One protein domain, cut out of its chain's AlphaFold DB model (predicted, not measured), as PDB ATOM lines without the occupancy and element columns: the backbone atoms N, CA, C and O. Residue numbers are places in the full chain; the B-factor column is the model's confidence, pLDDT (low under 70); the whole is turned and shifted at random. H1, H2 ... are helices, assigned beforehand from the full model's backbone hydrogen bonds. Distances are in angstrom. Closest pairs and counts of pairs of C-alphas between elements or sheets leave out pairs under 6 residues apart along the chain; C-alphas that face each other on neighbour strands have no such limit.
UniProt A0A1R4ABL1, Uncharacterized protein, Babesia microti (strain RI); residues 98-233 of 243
ATOM      1  N   ASN A  98      31.175  41.958 -40.890       91.31
ATOM      2  CA  ASN A  98      32.008  41.647 -39.725       91.31
ATOM      3  C   ASN A  98      33.224  42.583 -39.595       91.31
ATOM      4  O   ASN A  98      33.617  42.958 -38.483       91.31
ATOM      5  N   ARG A  99      33.833  42.984 -40.720       92.38
ATOM      6  CA  ARG A  99      34.899  44.001 -40.736       92.38
ATOM      7  C   ARG A  99      34.373  45.352 -40.251       92.38
ATOM      8  O   ARG A  99      35.047  46.006 -39.454       92.38
ATOM      9  N   LEU A 100      33.174  45.753 -40.668       91.69
ATOM     10  CA  LEU A 100      32.541  46.992 -40.210       91.69
ATOM     11  C   LEU A 100      32.166  46.954 -38.730       91.69
ATOM     12  O   LEU A 100      32.474  47.906 -38.020       91.69
ATOM     13  N   HIS A 101      31.596  45.858 -38.228       94.44
ATOM     14  CA  HIS A 101      31.252  45.716 -36.805       94.44
ATOM     15  C   HIS A 101      32.479  45.910 -35.914       94.44
ATOM     16  O   HIS A 101      32.445  46.664 -34.943       94.44
ATOM     17  N   LYS A 102      33.611  45.309 -36.299       94.62
ATOM     18  CA  LYS A 102      34.893  45.520 -35.615       94.62
ATOM     19  C   LYS A 102      35.373  46.964 -35.701       94.62
ATOM     20  O   LYS A 102      35.877  47.485 -34.710       94.62
ATOM     21  N   ARG A 103      35.233  47.615 -36.861       95.19
ATOM     22  CA  ARG A 103      35.602  49.028 -37.037       95.19
ATOM     23  C   ARG A 103      34.761  49.937 -36.144       95.19
ATOM     24  O   ARG A 103      35.346  50.759 -35.447       95.19
ATOM     25  N   LEU A 104      33.443  49.747 -36.105       96.12
ATOM     26  CA  LEU A 104      32.527  50.478 -35.225       96.12
ATOM     27  C   LEU A 104      32.905  50.288 -33.756       96.12
ATOM     28  O   LEU A 104      33.067  51.265 -33.034       96.12
ATOM     29  N   TRP A 105      33.131  49.046 -33.326       97.06
ATOM     30  CA  TRP A 105      33.568  48.753 -31.962       97.06
ATOM     31  C   TRP A 105      34.897  49.431 -31.607       97.06
ATOM     32  O   TRP A 105      35.025  50.066 -30.559       97.06
ATOM     33  N   ASN A 106      35.898  49.319 -32.479       96.88
ATOM     34  CA  ASN A 106      37.204  49.932 -32.254       96.88
ATOM     35  C   ASN A 106      37.109  51.463 -32.229       96.88
ATOM     36  O   ASN A 106      37.785  52.102 -31.426       96.88
ATOM     37  N   ALA A 107      36.260  52.049 -33.074       96.94
ATOM     38  CA  ALA A 107      35.994  53.480 -33.095       96.94
ATOM     39  C   ALA A 107      35.281  53.952 -31.819       96.94
ATOM     40  O   ALA A 107      35.716  54.933 -31.214       96.94
ATOM     41  N   ALA A 108      34.271  53.203 -31.364       96.75
ATOM     42  CA  ALA A 108      33.525  53.478 -30.139       96.75
ATOM     43  C   ALA A 108      34.400  53.430 -28.881       96.75
ATOM     44  O   ALA A 108      34.096  54.054 -27.880       96.75
ATOM     45  N   ARG A 109      35.523  52.712 -28.900       96.31
ATOM     46  CA  ARG A 109      36.466  52.729 -27.774       96.31
ATOM     47  C   ARG A 109      37.384  53.947 -27.747       96.31
ATOM     48  O   ARG A 109      38.000  54.198 -26.716       96.31
ATOM     49  N   LYS A 110      37.543  54.638 -28.877       94.75
ATOM     50  CA  LYS A 110      38.522  55.717 -29.034       94.75
ATOM     51  C   LYS A 110      37.906  57.074 -28.724       94.75
ATOM     52  O   LYS A 110      38.320  57.732 -27.780       94.75
ATOM     53  N   SER A 111      36.975  57.535 -29.557       94.56
ATOM     54  CA  SER A 111      36.375  58.872 -29.429       94.56
ATOM     55  C   SER A 111      35.187  59.060 -30.370       94.56
ATOM     56  O   SER A 111      35.076  58.374 -31.388       94.56
ATOM     57  N   SER A 112      34.378  60.089 -30.095       95.12
ATOM     58  CA  SER A 112      33.269  60.520 -30.960       95.12
ATOM     59  C   SER A 112      33.717  60.825 -32.402       95.12
ATOM     60  O   SER A 112      33.058  60.423 -33.357       95.12
ATOM     61  N   LYS A 113      34.897  61.436 -32.605       96.19
ATOM     62  CA  LYS A 113      35.430  61.706 -33.957       96.19
ATOM     63  C   LYS A 113      35.643  60.421 -34.761       96.19
ATOM     64  O   LYS A 113      35.256  60.345 -35.923       96.19
ATOM     65  N   HIS A 114      36.244  59.405 -34.138       96.31
ATOM     66  CA  HIS A 114      36.471  58.116 -34.792       96.31
ATOM     67  C   HIS A 114      35.154  57.390 -35.059       96.31
ATOM     68  O   HIS A 114      35.013  56.767 -36.110       96.31
ATOM     69  N   TRP A 115      34.197  57.492 -34.132       96.50
ATOM     70  CA  TRP A 115      32.850  56.962 -34.305       96.50
ATOM     71  C   TRP A 115      32.171  57.552 -35.545       96.50
ATOM     72  O   TRP A 115      31.795  56.803 -36.440       96.50
ATOM     73  N   ASN A 116      32.127  58.881 -35.666       95.88
ATOM     74  CA  ASN A 116      31.509  59.562 -36.809       95.88
ATOM     75  C   ASN A 116      32.155  59.165 -38.146       95.88
ATOM     76  O   ASN A 116      31.459  58.937 -39.131       95.88
ATOM     77  N   LEU A 117      33.486  59.024 -38.180       95.69
ATOM     78  CA  LEU A 117      34.191  58.544 -39.371       95.69
ATOM     79  C   LEU A 117      33.822  57.097 -39.725       95.69
ATOM     80  O   LEU A 117      33.714  56.763 -40.903       95.69
ATOM     81  N   ALA A 118      33.647  56.229 -38.725       94.94
ATOM     82  CA  ALA A 118      33.250  54.843 -38.944       94.94
ATOM     83  C   ALA A 118      31.797  54.729 -39.434       94.94
ATOM     84  O   ALA A 118      31.545  53.951 -40.351       94.94
ATOM     85  N   VAL A 119      30.878  55.532 -38.883       94.25
ATOM     86  CA  VAL A 119      29.476  55.612 -39.332       94.25
ATOM     87  C   VAL A 119      29.394  56.115 -40.774       94.25
ATOM     88  O   VAL A 119      28.798  55.447 -41.609       94.25
ATOM     89  N   LYS A 120      30.115  57.186 -41.129       94.00
ATOM     90  CA  LYS A 120      30.150  57.689 -42.514       94.00
ATOM     91  C   LYS A 120      30.658  56.640 -43.512       94.00
ATOM     92  O   LYS A 120      30.143  56.512 -44.617       94.00
ATOM     93  N   LYS A 121      31.671  55.853 -43.131       91.56
ATOM     94  CA  LYS A 121      32.157  54.735 -43.962       91.56
ATOM     95  C   LYS A 121      31.115  53.627 -44.121       91.56
ATOM     96  O   LYS A 121      31.123  52.953 -45.145       91.56
ATOM     97  N   LEU A 122      30.266  53.417 -43.116       90.12
ATOM     98  CA  LEU A 122      29.169  52.457 -43.181       90.12
ATOM     99  C   LEU A 122      28.073  52.929 -44.142       90.12
ATOM    100  O   LEU A 122      27.622  52.135 -44.959       90.12
ATOM    101  N   GLU A 123      27.715  54.211 -44.092       89.69
ATOM    102  CA  GLU A 123      26.757  54.830 -45.020       89.69
ATOM    103  C   GLU A 123      27.240  54.727 -46.472       89.69
ATOM    104  O   GLU A 123      26.494  54.288 -47.341       89.69
ATOM    105  N   ILE A 124      28.521  55.029 -46.727       91.75
ATOM    106  CA  ILE A 124      29.129  54.909 -48.066       91.75
ATOM    107  C   ILE A 124      29.123  53.459 -48.565       91.75
ATOM    108  O   ILE A 124      28.941  53.219 -49.754       91.75
ATOM    109  N   ALA A 125      29.329  52.486 -47.673       87.12
ATOM    110  CA  ALA A 125      29.317  51.074 -48.046       87.12
ATOM    111  C   ALA A 125      27.918  50.570 -48.448       87.12
ATOM    112  O   ALA A 125      27.827  49.488 -49.022       87.12
ATOM    113  N   ASN A 126      26.857  51.327 -48.134       86.62
ATOM    114  CA  ASN A 126      25.462  51.041 -48.469       86.62
ATOM    115  C   ASN A 126      25.043  49.583 -48.199       86.62
ATOM    116  O   ASN A 126      24.375  48.936 -49.005       86.62
ATOM    117  N   LEU A 127      25.495  49.031 -47.070       82.44
ATOM    118  CA  LEU A 127      25.160  47.666 -46.680       82.44
ATOM    119  C   LEU A 127      23.839  47.639 -45.907       82.44
ATOM    120  O   LEU A 127      23.609  48.513 -45.068       82.44
ATOM    121  N   PRO A 128      23.012  46.596 -46.097       83.88
ATOM    122  CA  PRO A 128      21.734  46.497 -45.410       83.88
ATOM    123  C   PRO A 128      21.939  46.343 -43.905       83.88
ATOM    124  O   PRO A 128      22.772  45.536 -43.456       83.88
ATOM    125  N   LEU A 129      21.147  47.097 -43.142       88.62
ATOM    126  CA  LEU A 129      21.168  47.085 -41.688       88.62
ATOM    127  C   LEU A 129      20.785  45.690 -41.185       88.62
ATOM    128  O   LEU A 129      19.730  45.161 -41.512       88.62
ATOM    129  N   ASP A 130      21.654  45.084 -40.383       90.75
ATOM    130  CA  ASP A 130      21.356  43.831 -39.694       90.75
ATOM    131  C   ASP A 130      21.250  44.042 -38.181       90.75
ATOM    132  O   ASP A 130      21.502  45.126 -37.650       90.75
ATOM    133  N   GLU A 131      20.883  42.977 -37.473       93.81
ATOM    134  CA  GLU A 131      20.710  42.955 -36.021       93.81
ATOM    135  C   GLU A 131      21.909  43.530 -35.277       93.81
ATOM    136  O   GLU A 131      21.759  44.307 -34.332       93.81
ATOM    137  N   VAL A 132      23.108  43.156 -35.720       96.12
ATOM    138  CA  VAL A 132      24.362  43.576 -35.104       96.12
ATOM    139  C   VAL A 132      24.645  45.041 -35.403       96.12
ATOM    140  O   VAL A 132      24.963  45.799 -34.487       96.12
ATOM    141  N   THR A 133      24.514  45.450 -36.663       95.81
ATOM    142  CA  THR A 133      24.774  46.822 -37.097       95.81
ATOM    143  C   THR A 133      23.830  47.791 -36.400       95.81
ATOM    144  O   THR A 133      24.301  48.744 -35.790       95.81
ATOM    145  N   GLY A 134      22.522  47.513 -36.410       96.56
ATOM    146  CA  GLY A 134      21.524  48.348 -35.740       96.56
ATOM    147  C   GLY A 134      21.777  48.458 -34.239       96.56
ATOM    148  O   GLY A 134      21.777  49.557 -33.692       96.56
ATOM    149  N   THR A 135      22.113  47.344 -33.585       97.94
ATOM    150  CA  THR A 135      22.460  47.351 -32.155       97.94
ATOM    151  C   THR A 135      23.702  48.206 -31.881       97.94
ATOM    152  O   THR A 135      23.693  49.040 -30.979       97.94
ATOM    153  N   LEU A 136      24.771  48.063 -32.673       97.75
ATOM    154  CA  LEU A 136      25.978  48.882 -32.511       97.75
ATOM    155  C   LEU A 136      25.695  50.372 -32.734       97.75
ATOM    156  O   LEU A 136      26.203  51.190 -31.967       97.75
ATOM    157  N   LEU A 137      24.892  50.717 -33.746       97.44
ATOM    158  CA  LEU A 137      24.508  52.099 -34.035       97.44
ATOM    159  C   LEU A 137      23.703  52.708 -32.884       97.44
ATOM    160  O   LEU A 137      24.093  53.762 -32.397       97.44
ATOM    161  N   ILE A 138      22.691  52.005 -32.359       98.12
ATOM    162  CA  ILE A 138      21.919  52.438 -31.180       98.12
ATOM    163  C   ILE A 138      22.850  52.777 -30.013       98.12
ATOM    164  O   ILE A 138      22.797  53.874 -29.459       98.12
ATOM    165  N   HIS A 139      23.746  51.858 -29.643       97.88
ATOM    166  CA  HIS A 139      24.626  52.078 -28.496       97.88
ATOM    167  C   HIS A 139      25.655  53.182 -28.724       97.88
ATOM    168  O   HIS A 139      25.978  53.904 -27.780       97.88
ATOM    169  N   GLY A 140      26.172  53.322 -29.944       97.19
ATOM    170  CA  GLY A 140      27.084  54.409 -30.273       97.19
ATOM    171  C   GLY A 140      26.396  55.773 -30.311       97.19
ATOM    172  O   GLY A 140      26.994  56.753 -29.867       97.19
ATOM    173  N   SER A 141      25.128  55.838 -30.730       96.81
ATOM    174  CA  SER A 141      24.325  57.059 -30.630       96.81
ATOM    175  C   SER A 141      24.097  57.461 -29.174       96.81
ATOM    176  O   SER A 141      24.281  58.622 -28.825       96.81
ATOM    177  N   LEU A 142      23.830  56.504 -28.283       96.31
ATOM    178  CA  LEU A 142      23.713  56.788 -26.847       96.31
ATOM    179  C   LEU A 142      25.036  57.266 -26.215       96.31
ATOM    180  O   LEU A 142      25.011  58.066 -25.286       96.31
ATOM    181  N   LEU A 143      26.192  56.829 -26.732       95.38
ATOM    182  CA  LEU A 143      27.509  57.288 -26.260       95.38
ATOM    183  C   LEU A 143      27.872  58.702 -26.719       95.38
ATOM    184  O   LEU A 143      28.519  59.439 -25.976       95.38
ATOM    185  N   TYR A 144      27.565  59.043 -27.971       95.31
ATOM    186  CA  TYR A 144      28.195  60.183 -28.650       95.31
ATOM    187  C   TYR A 144      27.231  61.155 -29.318       95.31
ATOM    188  O   TYR A 144      27.680  62.179 -29.835       95.31
ATOM    189  N   LYS A 145      25.945  60.819 -29.354       92.56
ATOM    190  CA  LYS A 145      24.899  61.535 -30.080       92.56
ATOM    191  C   LYS A 145      23.702  61.758 -29.157       92.56
ATOM    192  O   LYS A 145      23.873  62.162 -28.007       92.56
ATOM    193  N   SER A 146      22.495  61.538 -29.670       92.69
ATOM    194  CA  SER A 146      21.234  61.764 -28.984       92.69
ATOM    195  C   SER A 146      20.434  60.469 -28.817       92.69
ATOM    196  O   SER A 146      20.606  59.495 -29.553       92.69
ATOM    197  N   HIS A 147      19.506  60.484 -27.855       94.44
ATOM    198  CA  HIS A 147      18.489  59.439 -27.713       94.44
ATOM    199  C   HIS A 147      17.589  59.354 -28.953       94.44
ATOM    200  O   HIS A 147      17.160  58.265 -29.322       94.44
ATOM    201  N   GLN A 148      17.351  60.489 -29.619       95.88
ATOM    202  CA  GLN A 148      16.517  60.562 -30.813       95.88
ATOM    203  C   GLN A 148      17.112  59.750 -31.970       95.88
ATOM    204  O   GLN A 148      16.425  58.908 -32.537       95.88
ATOM    205  N   GLU A 149      18.413  59.893 -32.241       95.69
ATOM    206  CA  GLU A 149      19.104  59.089 -33.264       95.69
ATOM    207  C   GLU A 149      19.057  57.582 -32.948       95.69
ATOM    208  O   GLU A 149      18.971  56.733 -33.843       95.69
ATOM    209  N   ALA A 150      19.086  57.217 -31.661       97.00
ATOM    210  CA  ALA A 150      18.937  55.826 -31.246       97.00
ATOM    211  C   ALA A 150      17.517  55.291 -31.532       97.00
ATOM    212  O   ALA A 150      17.373  54.166 -32.018       97.00
ATOM    213  N   LEU A 151      16.475  56.092 -31.287       97.19
ATOM    214  CA  LEU A 151      15.079  55.755 -31.603       97.19
ATOM    215  C   LEU A 151      14.816  55.689 -33.115       97.19
ATOM    216  O   LEU A 151      14.081  54.817 -33.583       97.19
ATOM    217  N   GLU A 152      15.449  56.560 -33.895       97.00
ATOM    218  CA  GLU A 152      15.403  56.516 -35.359       97.00
ATOM    219  C   GLU A 152      16.018  55.218 -35.881       97.00
ATOM    220  O   GLU A 152      15.387  54.501 -36.660       97.00
ATOM    221  N   THR A 153      17.197  54.846 -35.374       96.56
ATOM    222  CA  THR A 153      17.835  53.569 -35.721       96.56
ATOM    223  C   THR A 153      16.929  52.392 -35.352       96.56
ATOM    224  O   THR A 153      16.742  51.483 -36.159       96.56
ATOM    225  N   LEU A 154      16.302  52.412 -34.171       96.31
ATOM    226  CA  LEU A 154      15.344  51.386 -33.750       96.31
ATOM    227  C   LEU A 154      14.134  51.295 -34.700       96.31
ATOM    228  O   LEU A 154      13.673  50.199 -35.023       96.31
ATOM    229  N   SER A 155      13.646  52.434 -35.187       95.44
ATOM    230  CA  SER A 155      12.552  52.501 -36.160       95.44
ATOM    231  C   SER A 155      12.954  51.903 -37.509       95.44
ATOM    232  O   SER A 155      12.166  51.180 -38.118       95.44
ATOM    233  N   ILE A 156      14.194  52.132 -37.953       93.75
ATOM    234  CA  ILE A 156      14.756  51.475 -39.142       93.75
ATOM    235  C   ILE A 156      14.845  49.963 -38.907       93.75
ATOM    236  O   ILE A 156      14.372  49.194 -39.733       93.75
ATOM    237  N   MET A 157      15.338  49.518 -37.746       93.50
ATOM    238  CA  MET A 157      15.392  48.089 -37.406       93.50
ATOM    239  C   MET A 157      14.007  47.419 -37.442       93.50
ATOM    240  O   MET A 157      13.892  46.264 -37.857       93.50
ATOM    241  N   LYS A 158      12.947  48.133 -37.031       91.25
ATOM    242  CA  LYS A 158      11.557  47.657 -37.124       91.25
ATOM    243  C   LYS A 158      11.115  47.489 -38.582       91.25
ATOM    244  O   LYS A 158      10.493  46.479 -38.901       91.25
ATOM    245  N   LYS A 159      11.458  48.439 -39.461       89.81
ATOM    246  CA  LYS A 159      11.171  48.370 -40.908       89.81
ATOM    247  C   LYS A 159      11.918  47.222 -41.592       89.81
ATOM    248  O   LYS A 159      11.325  46.517 -42.398       89.81
ATOM    249  N   GLU A 160      13.162  46.972 -41.188       86.25
ATOM    250  CA  GLU A 160      14.005  45.864 -41.674       86.25
ATOM    251  C   GLU A 160      13.605  44.483 -41.112       86.25
ATOM    252  O   GLU A 160      14.304  43.489 -41.310       86.25
ATOM    253  N   VAL A 161      12.477  44.397 -40.394       86.81
ATOM    254  CA  VAL A 161      11.920  43.145 -39.853       86.81
ATOM    255  C   VAL A 161      12.941  42.393 -38.983       86.81
ATOM    256  O   VAL A 161      13.068  41.164 -39.016       86.81
ATOM    257  N   ILE A 162      13.702  43.140 -38.177       88.12
ATOM    258  CA  ILE A 162      14.609  42.559 -37.186       88.12
ATOM    259  C   ILE A 162      13.801  41.886 -36.069       88.12
ATOM    260  O   ILE A 162      12.696  42.299 -35.723       88.12
ATOM    261  N   HIS A 163      14.372  40.824 -35.494       85.81
ATOM    262  CA  HIS A 163      13.715  39.999 -34.488       85.81
ATOM    263  C   HIS A 163      13.134  40.830 -33.314       85.81
ATOM    264  O   HIS A 163      13.893  41.536 -32.637       85.81
ATOM    265  N   PRO A 164      11.831  40.685 -32.991       87.38
ATOM    266  CA  PRO A 164      11.139  41.470 -31.963       87.38
ATOM    267  C   PRO A 164      11.825  41.511 -30.597       87.38
ATOM    268  O   PRO A 164      11.909  42.568 -29.978       87.38
ATOM    269  N   SER A 165      12.364  40.384 -30.122       89.81
ATOM    270  CA  SER A 165      13.054  40.349 -28.823       89.81
ATOM    271  C   SER A 165      14.281  41.259 -28.779       89.81
ATOM    272  O   SER A 165      14.547  41.859 -27.743       89.81
ATOM    273  N   LEU A 166      15.007  41.399 -29.896       93.88
ATOM    274  CA  LEU A 166      16.153  42.303 -29.967       93.88
ATOM    275  C   LEU A 166      15.696  43.763 -30.034       93.88
ATOM    276  O   LEU A 166      16.295  44.613 -29.379       93.88
ATOM    277  N   LEU A 167      14.605  44.046 -30.757       94.62
ATOM    278  CA  LEU A 167      13.985  45.375 -30.764       94.62
ATOM    279  C   LEU A 167      13.583  45.802 -29.348       94.62
ATOM    280  O   LEU A 167      13.954  46.887 -28.915       94.62
ATOM    281  N   ARG A 168      12.899  44.936 -28.590       94.62
ATOM    282  CA  ARG A 168      12.502  45.237 -27.202       94.62
ATOM    283  C   ARG A 168      13.685  45.403 -26.272       94.62
ATOM    284  O   ARG A 168      13.683  46.307 -25.445       94.62
ATOM    285  N   TYR A 169      14.683  44.538 -26.413       96.56
ATOM    286  CA  TYR A 169      15.915  44.638 -25.647       96.56
ATOM    287  C   TYR A 169      16.575  46.010 -25.844       96.56
ATOM    288  O   TYR A 169      16.823  46.719 -24.870       96.56
ATOM    289  N   ASN A 170      16.769  46.423 -27.099       97.56
ATOM    290  CA  ASN A 170      17.362  47.718 -27.419       97.56
ATOM    291  C   ASN A 170      16.468  48.888 -26.979       97.56
ATOM    292  O   ASN A 170      16.969  49.835 -26.376       97.56
ATOM    293  N   ALA A 171      15.152  48.808 -27.199       97.19
ATOM    294  CA  ALA A 171      14.192  49.820 -26.752       97.19
ATOM    295  C   ALA A 171      14.260  50.042 -25.236       97.19
ATOM    296  O   ALA A 171      14.297  51.179 -24.768       97.19
ATOM    297  N   ARG A 172      14.351  48.957 -24.455       97.44
ATOM    298  CA  ARG A 172      14.455  49.038 -22.996       97.44
ATOM    299  C   ARG A 172      15.759  49.696 -22.554       97.44
ATOM    300  O   ARG A 172      15.741  50.476 -21.610       97.44
ATOM    301  N   LEU A 173      16.872  49.423 -23.235       97.06
ATOM    302  CA  LEU A 173      18.151  50.076 -22.937       97.06
ATOM    303  C   LEU A 173      18.145  51.567 -23.290       97.06
ATOM    304  O   LEU A 173      18.708  52.353 -22.529       97.06
ATOM    305  N   ILE A 174      17.490  51.962 -24.385       96.94
ATOM    306  CA  ILE A 174      17.286  53.377 -24.730       96.94
ATOM    307  C   ILE A 174      16.469  54.069 -23.632       96.94
ATOM    308  O   ILE A 174      16.900  55.106 -23.129       96.94
ATOM    309  N   ALA A 175      15.349  53.469 -23.214       96.00
ATOM    310  CA  ALA A 175      14.489  54.012 -22.163       96.00
ATOM    311  C   ALA A 175      15.240  54.182 -20.834       96.00
ATOM    312  O   ALA A 175      15.245  55.271 -20.273       96.00
ATOM    313  N   ILE A 176      15.968  53.152 -20.384       95.31
ATOM    314  CA  ILE A 176      16.786  53.225 -19.159       95.31
ATOM    315  C   ILE A 176      17.831  54.343 -19.266       95.31
ATOM    316  O   ILE A 176      18.033  55.100 -18.321       95.31
ATOM    317  N   HIS A 177      18.504  54.468 -20.411       95.56
ATOM    318  CA  HIS A 177      19.506  55.514 -20.614       95.56
ATOM    319  C   HIS A 177      18.894  56.926 -20.570       95.56
ATOM    320  O   HIS A 177      19.504  57.859 -20.033       95.56
ATOM    321  N   GLN A 178      17.682  57.081 -21.105       94.88
ATOM    322  CA  GLN A 178      16.933  58.332 -21.083       94.88
ATOM    323  C   GLN A 178      16.426  58.669 -19.676       94.88
ATOM    324  O   GLN A 178      16.648  59.787 -19.217       94.88
ATOM    325  N   GLU A 179      15.825  57.713 -18.966       95.25
ATOM    326  CA  GLU A 179      15.396  57.862 -17.568       95.25
ATOM    327  C   GLU A 179      16.565  58.319 -16.685       95.25
ATOM    328  O   GLU A 179      16.468  59.317 -15.973       95.25
ATOM    329  N   LEU A 180      17.715  57.655 -16.813       93.94
ATOM    330  CA  LEU A 180      18.951  58.020 -16.124       93.94
ATOM    331  C   LEU A 180      19.435  59.432 -16.476       93.94
ATOM    332  O   LEU A 180      19.849  60.186 -15.596       93.94
ATOM    333  N   SER A 181      19.357  59.818 -17.751       91.88
ATOM    334  CA  SER A 181      19.704  61.175 -18.182       91.88
ATOM    335  C   SER A 181      18.775  62.231 -17.581       91.88
ATOM    336  O   SER A 181      19.260  63.288 -17.184       91.88
ATOM    337  N   ASN A 182      17.477  61.942 -17.475       93.06
ATOM    338  CA  ASN A 182      16.486  62.848 -16.887       93.06
ATOM    339  C   ASN A 182      16.706  63.041 -15.380       93.06
ATOM    340  O   ASN A 182      16.457  64.122 -14.857       93.06
ATOM    341  N   LEU A 183      17.230  62.022 -14.695       95.38
ATOM    342  CA  LEU A 183      17.627  62.088 -13.284       95.38
ATOM    343  C   LEU A 183      19.013  62.728 -13.068       95.38
ATOM    344  O   LEU A 183      19.508  62.757 -11.944       95.38
ATOM    345  N   GLY A 184      19.681  63.192 -14.131       93.50
ATOM    346  CA  GLY A 184      21.049  63.719 -14.062       93.50
ATOM    347  C   GLY A 184      22.123  62.655 -13.790       93.50
ATOM    348  O   GLY A 184      23.286  62.990 -13.581       93.50
ATOM    349  N   ALA A 185      21.766  61.370 -13.822       90.56
ATOM    350  CA  ALA A 185      22.620  60.244 -13.458       90.56
ATOM    351  C   ALA A 185      23.022  59.430 -14.697       90.56
ATOM    352  O   ALA A 185      22.532  58.327 -14.914       90.56
ATOM    353  N   ARG A 186      23.924  59.947 -15.539       87.19
ATOM    354  CA  ARG A 186      24.354  59.219 -16.749       87.19
ATOM    355  C   ARG A 186      25.319  58.068 -16.443       87.19
ATOM    356  O   ARG A 186      26.235  58.236 -15.632       87.19
ATOM    357  N   PRO A 187      25.195  56.916 -17.134       87.06
ATOM    358  CA  PRO A 187      26.178  55.851 -17.012       87.06
ATOM    359  C   PRO A 187      27.534  56.335 -17.531       87.06
ATOM    360  O   PRO A 187      27.624  56.984 -18.571       87.06
ATOM    361  N   CYS A 188      28.617  55.988 -16.832       91.81
ATOM    362  CA  CYS A 188      29.946  56.321 -17.330       91.81
ATOM    363  C   CYS A 188      30.219  55.594 -18.660       91.81
ATOM    364  O   CYS A 188      29.844  54.429 -18.840       91.81
ATOM    365  N   ASN A 189      30.932  56.255 -19.577       93.62
ATOM    366  CA  ASN A 189      31.187  55.727 -20.924       93.62
ATOM    367  C   ASN A 189      31.816  54.326 -20.903       93.62
ATOM    368  O   ASN A 189      31.489  53.481 -21.730       93.62
ATOM    369  N   MET A 190      32.691  54.043 -19.933       95.00
ATOM    370  CA  MET A 190      33.317  52.724 -19.802       95.00
ATOM    371  C   MET A 190      32.318  51.626 -19.432       95.00
ATOM    372  O   MET A 190      32.423  50.510 -19.942       95.00
ATOM    373  N   ASN A 191      31.341  51.919 -18.572       95.25
ATOM    374  CA  ASN A 191      30.287  50.963 -18.244       95.25
ATOM    375  C   ASN A 191      29.340  50.778 -19.426       95.25
ATOM    376  O   ASN A 191      29.001  49.643 -19.759       95.25
ATOM    377  N   TRP A 192      28.997  51.856 -20.129       96.44
ATOM    378  CA  TRP A 192      28.148  51.748 -21.310       96.44
ATOM    379  C   TRP A 192      28.824  50.994 -22.465       96.44
ATOM    380  O   TRP A 192      28.179  50.206 -23.148       96.44
ATOM    381  N   LEU A 193      30.147  51.103 -22.628       96.81
ATOM    382  CA  LEU A 193      30.899  50.266 -23.571       96.81
ATOM    383  C   LEU A 193      30.835  48.770 -23.225       96.81
ATOM    384  O   LEU A 193      30.836  47.934 -24.131       96.81
ATOM    385  N   LYS A 194      30.756  48.403 -21.938       97.19
ATOM    386  CA  LYS A 194      30.522  47.005 -21.531       97.19
ATOM    387  C   LYS A 194      29.116  46.555 -21.930       97.19
ATOM    388  O   LYS A 194      28.983  45.470 -22.494       97.19
ATOM    389  N   VAL A 195      28.107  47.405 -21.715       97.19
ATOM    390  CA  VAL A 195      26.725  47.160 -22.166       97.19
ATOM    391  C   VAL A 195      26.688  46.978 -23.683       97.19
ATOM    392  O   VAL A 195      26.205  45.951 -24.156       97.19
ATOM    393  N   MET A 196      27.297  47.885 -24.448       97.62
ATOM    394  CA  MET A 196      27.416  47.795 -25.907       97.62
ATOM    395  C   MET A 196      28.073  46.484 -26.350       97.62
ATOM    396  O   MET A 196      27.578  45.817 -27.256       97.62
ATOM    397  N   ARG A 197      29.164  46.068 -25.691       97.44
ATOM    398  CA  ARG A 197      29.837  44.796 -25.991       97.44
ATOM    399  C   ARG A 197      28.929  43.595 -25.747       97.44
ATOM    400  O   ARG A 197      28.893  42.691 -26.574       97.44
ATOM    401  N   SER A 198      28.221  43.573 -24.619       97.44
ATOM    402  CA  SER A 198      27.282  42.489 -24.308       97.44
ATOM    403  C   SER A 198      26.113  42.454 -25.295       97.44
ATOM    404  O   SER A 198      25.776  41.389 -25.805       97.44
ATOM    405  N   SER A 199      25.593  43.623 -25.665       97.50
ATOM    406  CA  SER A 199      24.496  43.786 -26.622       97.50
ATOM    407  C   SER A 199      24.899  43.328 -28.022       97.50
ATOM    408  O   SER A 199      24.136  42.645 -28.697       97.50
ATOM    409  N   TRP A 200      26.140  43.606 -28.435       97.00
ATOM    410  CA  TRP A 200      26.701  43.079 -29.679       97.00
ATOM    411  C   TRP A 200      26.715  41.540 -29.692       97.00
ATOM    412  O   TRP A 200      26.298  40.923 -30.676       97.00
ATOM    413  N   LEU A 201      27.137  40.897 -28.600       96.50
ATOM    414  CA  LEU A 201      27.118  39.433 -28.513       96.50
ATOM    415  C   LEU A 201      25.687  38.889 -28.603       96.50
ATOM    416  O   LEU A 201      25.437  37.974 -29.386       96.50
ATOM    417  N   VAL A 202      24.740  39.491 -27.877       96.12
ATOM    418  CA  VAL A 202      23.315  39.127 -27.941       96.12
ATOM    419  C   VAL A 202      22.775  39.260 -29.365       96.12
ATOM    420  O   VAL A 202      22.181  38.316 -29.881       96.12
ATOM    421  N   ALA A 203      23.038  40.380 -30.040       96.31
ATOM    422  CA  ALA A 203      22.610  40.603 -31.418       96.31
ATOM    423  C   ALA A 203      23.194  39.561 -32.385       96.31
ATOM    424  O   ALA A 203      22.483  39.054 -33.251       96.31
ATOM    425  N   SER A 204      24.463  39.184 -32.195       94.00
ATOM    426  CA  SER A 204      25.122  38.139 -32.990       94.00
ATOM    427  C   SER A 204      24.450  36.774 -32.802       94.00
ATOM    428  O   SER A 204      24.230  36.052 -33.773       94.00
ATOM    429  N   PHE A 205      24.064  36.431 -31.567       92.75
ATOM    430  CA  PHE A 205      23.336  35.194 -31.282       92.75
ATOM    431  C   PHE A 205      21.931  35.187 -31.879       92.75
ATOM    432  O   PHE A 205      21.521  34.181 -32.459       92.75
ATOM    433  N   VAL A 206      21.199  36.297 -31.756       90.81
ATOM    434  CA  VAL A 206      19.858  36.445 -32.337       90.81
ATOM    435  C   VAL A 206      19.926  36.298 -33.855       90.81
ATOM    436  O   VAL A 206      19.181  35.491 -34.412       90.81
ATOM    437  N   LYS A 207      20.880  36.976 -34.505       89.31
ATOM    438  CA  LYS A 207      21.138  36.861 -35.944       89.31
ATOM    439  C   LYS A 207      21.425  35.418 -36.356       89.31
ATOM    440  O   LYS A 207      20.705  34.861 -37.177       89.31
ATOM    441  N   GLY A 208      22.398  34.763 -35.719       87.62
ATOM    442  CA  GLY A 208      22.760  33.382 -36.057       87.62
ATOM    443  C   GLY A 208      21.655  32.362 -35.755       87.62
ATOM    444  O   GLY A 208      21.584  31.299 -36.376       87.62
ATOM    445  N   ARG A 209      20.760  32.639 -34.798       87.56
ATOM    446  CA  ARG A 209      19.551  31.828 -34.582       87.56
ATOM    447  C   ARG A 209      18.537  32.049 -35.703       87.56
ATOM    448  O   ARG A 209      17.994  31.064 -36.201       87.56
ATOM    449  N   ARG A 210      18.316  33.304 -36.105       83.56
ATOM    450  CA  ARG A 210      17.416  33.665 -37.205       83.56
ATOM    451  C   ARG A 210      17.868  33.028 -38.515       83.56
ATOM    452  O   ARG A 210      17.078  32.345 -39.150       83.56
ATOM    453  N   GLU A 211      19.135  33.182 -38.877       83.19
ATOM    454  CA  GLU A 211      19.700  32.648 -40.122       83.19
ATOM    455  C   GLU A 211      19.559  31.124 -40.207       83.19
ATOM    456  O   GLU A 211      19.047  30.610 -41.198       83.19
ATOM    457  N   ARG A 212      19.901  30.392 -39.137       82.56
ATOM    458  CA  ARG A 212      19.740  28.925 -39.093       82.56
ATOM    459  C   ARG A 212      18.286  28.483 -39.211       82.56
ATOM    460  O   ARG A 212      18.003  27.455 -39.818       82.56
ATOM    461  N   PHE A 213      17.362  29.220 -38.604       80.56
ATOM    462  CA  PHE A 213      15.938  28.925 -38.721       80.56
ATOM    463  C   PHE A 213      15.433  29.158 -40.148       80.56
ATOM    464  O   PHE A 213      14.750  28.299 -40.698       80.56
ATOM    465  N   ILE A 214      15.827  30.275 -40.766       75.56
ATOM    466  CA  ILE A 214      15.504  30.572 -42.162       75.56
ATOM    467  C   ILE A 214      16.048  29.460 -43.071       75.56
ATOM    468  O   ILE A 214      15.291  28.913 -43.864       75.56
ATOM    469  N   GLN A 215      17.314  29.067 -42.915       76.50
ATOM    470  CA  GLN A 215      17.931  27.999 -43.712       76.50
ATOM    471  C   GLN A 215      17.174  26.666 -43.612       76.50
ATOM    472  O   GLN A 215      16.981  25.996 -44.622       76.50
ATOM    473  N   ARG A 216      16.701  26.292 -42.415       75.62
ATOM    474  CA  ARG A 216      15.916  25.060 -42.214       75.62
ATOM    475  C   ARG A 216      14.549  25.111 -42.893       75.62
ATOM    476  O   ARG A 216      14.121  24.111 -43.458       75.62
ATOM    477  N   ASN A 217      13.887  26.264 -42.858       68.94
ATOM    478  CA  ASN A 217      12.517  26.405 -43.355       68.94
ATOM    479  C   ASN A 217      12.445  26.749 -44.848       68.94
ATOM    480  O   ASN A 217      11.441  26.441 -45.488       68.94
ATOM    481  N   MET A 218      13.507  27.322 -45.429       64.50
ATOM    482  CA  MET A 218      13.616  27.510 -46.882       64.50
ATOM    483  C   MET A 218      13.593  26.170 -47.636       64.50
ATOM    484  O   MET A 218      13.035  26.101 -48.724       64.50
ATOM    485  N   GLY A 219      14.102  25.088 -47.036       60.59
ATOM    486  CA  GLY A 219      13.986  23.733 -47.593       60.59
ATOM    487  C   GLY A 219      12.582  23.117 -47.507       60.59
ATOM    488  O   GLY A 219      12.344  22.081 -48.116       60.59
ATOM    489  N   GLN A 220      11.651  23.732 -46.769       59.22
ATOM    490  CA  GLN A 220      10.301  23.205 -46.510       59.22
ATOM    491  C   GLN A 220       9.190  23.959 -47.267       59.22
ATOM    492  O   GLN A 220       8.014  23.778 -46.970       59.22
ATOM    493  N   GLY A 221       9.532  24.827 -48.226       52.97
ATOM    494  CA  GLY A 221       8.547  25.559 -49.038       52.97
ATOM    495  C   GLY A 221       7.812  26.694 -48.307       52.97
ATOM    496  O   GLY A 221       6.894  27.296 -48.866       52.97
ATOM    497  N   ILE A 222       8.208  27.040 -47.076       53.34
ATOM    498  CA  ILE A 222       7.613  28.156 -46.330       53.34
ATOM    499  C   ILE A 222       8.255  29.469 -46.801       53.34
ATOM    500  O   ILE A 222       9.254  29.941 -46.263       53.34
ATOM    501  N   HIS A 223       7.657  30.075 -47.827       51.16
ATOM    502  CA  HIS A 223       8.191  31.243 -48.540       51.16
ATOM    503  C   HIS A 223       8.148  32.585 -47.780       51.16
ATOM    504  O   HIS A 223       8.616  33.594 -48.306       51.16
ATOM    505  N   LYS A 224       7.600  32.644 -46.557       52.00
ATOM    506  CA  LYS A 224       7.503  33.894 -45.775       52.00
ATOM    507  C   LYS A 224       8.169  33.761 -44.399       52.00
ATOM    508  O   LYS A 224       7.479  33.556 -43.399       52.00
ATOM    509  N   PRO A 225       9.503  33.927 -44.312       51.53
ATOM    510  CA  PRO A 225      10.246  33.844 -43.051       51.53
ATOM    511  C   PRO A 225       9.863  34.930 -42.035       51.53
ATOM    512  O   PRO A 225      10.119  34.755 -40.846       51.53
ATOM    513  N   SER A 226       9.220  36.022 -42.470       51.53
ATOM    514  CA  SER A 226       8.677  37.051 -41.578       51.53
ATOM    515  C   SER A 226       7.474  36.558 -40.766       51.53
ATOM    516  O   SER A 226       7.374  36.899 -39.596       51.53
ATOM    517  N   LEU A 227       6.603  35.710 -41.330       49.97
ATOM    518  CA  LEU A 227       5.360  35.236 -40.693       49.97
ATOM    519  C   LEU A 227       5.573  34.149 -39.632       49.97
ATOM    520  O   LEU A 227       4.761  34.006 -38.724       49.97
ATOM    521  N   LEU A 228       6.680  33.412 -39.708       50.81
ATOM    522  CA  LEU A 228       6.968  32.302 -38.795       50.81
ATOM    523  C   LEU A 228       7.287  32.748 -37.355       50.81
ATOM    524  O   LEU A 228       7.125  31.962 -36.427       50.81
ATOM    525  N   TRP A 229       7.714  33.998 -37.150       54.75
ATOM    526  CA  TRP A 229       8.065  34.518 -35.818       54.75
ATOM    527  C   TRP A 229       6.915  35.252 -35.121       54.75
ATOM    528  O   TRP A 229       6.926  35.367 -33.898       54.75
ATOM    529  N   PHE A 230       5.907  35.706 -35.876       50.66
ATOM    530  CA  PHE A 230       4.699  36.347 -35.334       50.66
ATOM    531  C   PHE A 230       3.648  35.344 -34.840       50.66
ATOM    532  O   PHE A 230       2.611  35.758 -34.329       50.66
ATOM    533  N   MET A 231       3.903  34.032 -34.932       44.38
ATOM    534  CA  MET A 231       3.006  33.024 -34.347       44.38
ATOM    535  C   MET A 231       3.017  33.030 -32.807       44.38
ATOM    536  O   MET A 231       2.168  32.396 -32.187       44.38
ATOM    537  N   GLY A 232       3.929  33.786 -32.183       43.59
ATOM    538  CA  GLY A 232       3.767  34.270 -30.814       43.59
ATOM    539  C   GLY A 232       3.108  35.647 -30.831       43.59
ATOM    540  O   GLY A 232       3.798  36.653 -30.983       43.59
ATOM    541  N   TYR A 233       1.780  35.680 -30.701       38.28
ATOM    542  CA  TYR A 233       0.987  36.891 -30.476       38.28
ATOM    543  C   TYR A 233       1.613  37.685 -29.321       38.28
ATOM    544  O   TYR A 233       1.668  37.187 -28.197       38.28
TER     545      TYR A 233
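AT A GLANCE: This is residues 98 to 233 of the 243 residues of an uncharacterized protein of Babesia microti (strain RI) (UniProt A0A1R4ABL1). Six helices form an up-and-down bundle, each running against the one before, with H3 in the middle, the hairpin H1 and H2 on one side, H4 and H5 on the other, and long H6 running on past the rest. An unnamed tail, residues 219 to 233, folds back from H6's far end. The printed part has 136 residues, H1 to H6 in chain order, no named strand: all helix, compact, radius of gyration of the C-alphas 15.8 A, spans 51 by 33 by 22 A.

IN THESE COORDINATES: H1, residues 98 to 108, begins at C-alpha 98 (32.008, 41.647, -39.725). H2 is 112 to 125, H3 131 to 144, H4 147 to 159, and H5 164 to 182, 26.7 A long. H6, 189 to 218, spans 42.2 A to C-alpha 218 (13.616, 27.510, -46.882).

HOW THE PARTS SIT: The hub H3 touches H1, H4, H5 and H6; C-alphas Val 132 and Ala 203 are H3's and H6's closest, 5.0 A, at a shallow tilt of 16 degrees, opposite ways. H2 touches H1, closest C-alphas Ala 107 and Trp 115, 4.8 A. H2 and H6 are apart. In H1 to H6 every O i to N i+4 pair is within hydrogen-bond range.

THE WHOLE: C-alphas Gly 184 and Gly 221, the farthest apart, are 53.3 A apart. The printed part has no cut and no long link between helices. Residues 217 to 233 have pLDDT under 70.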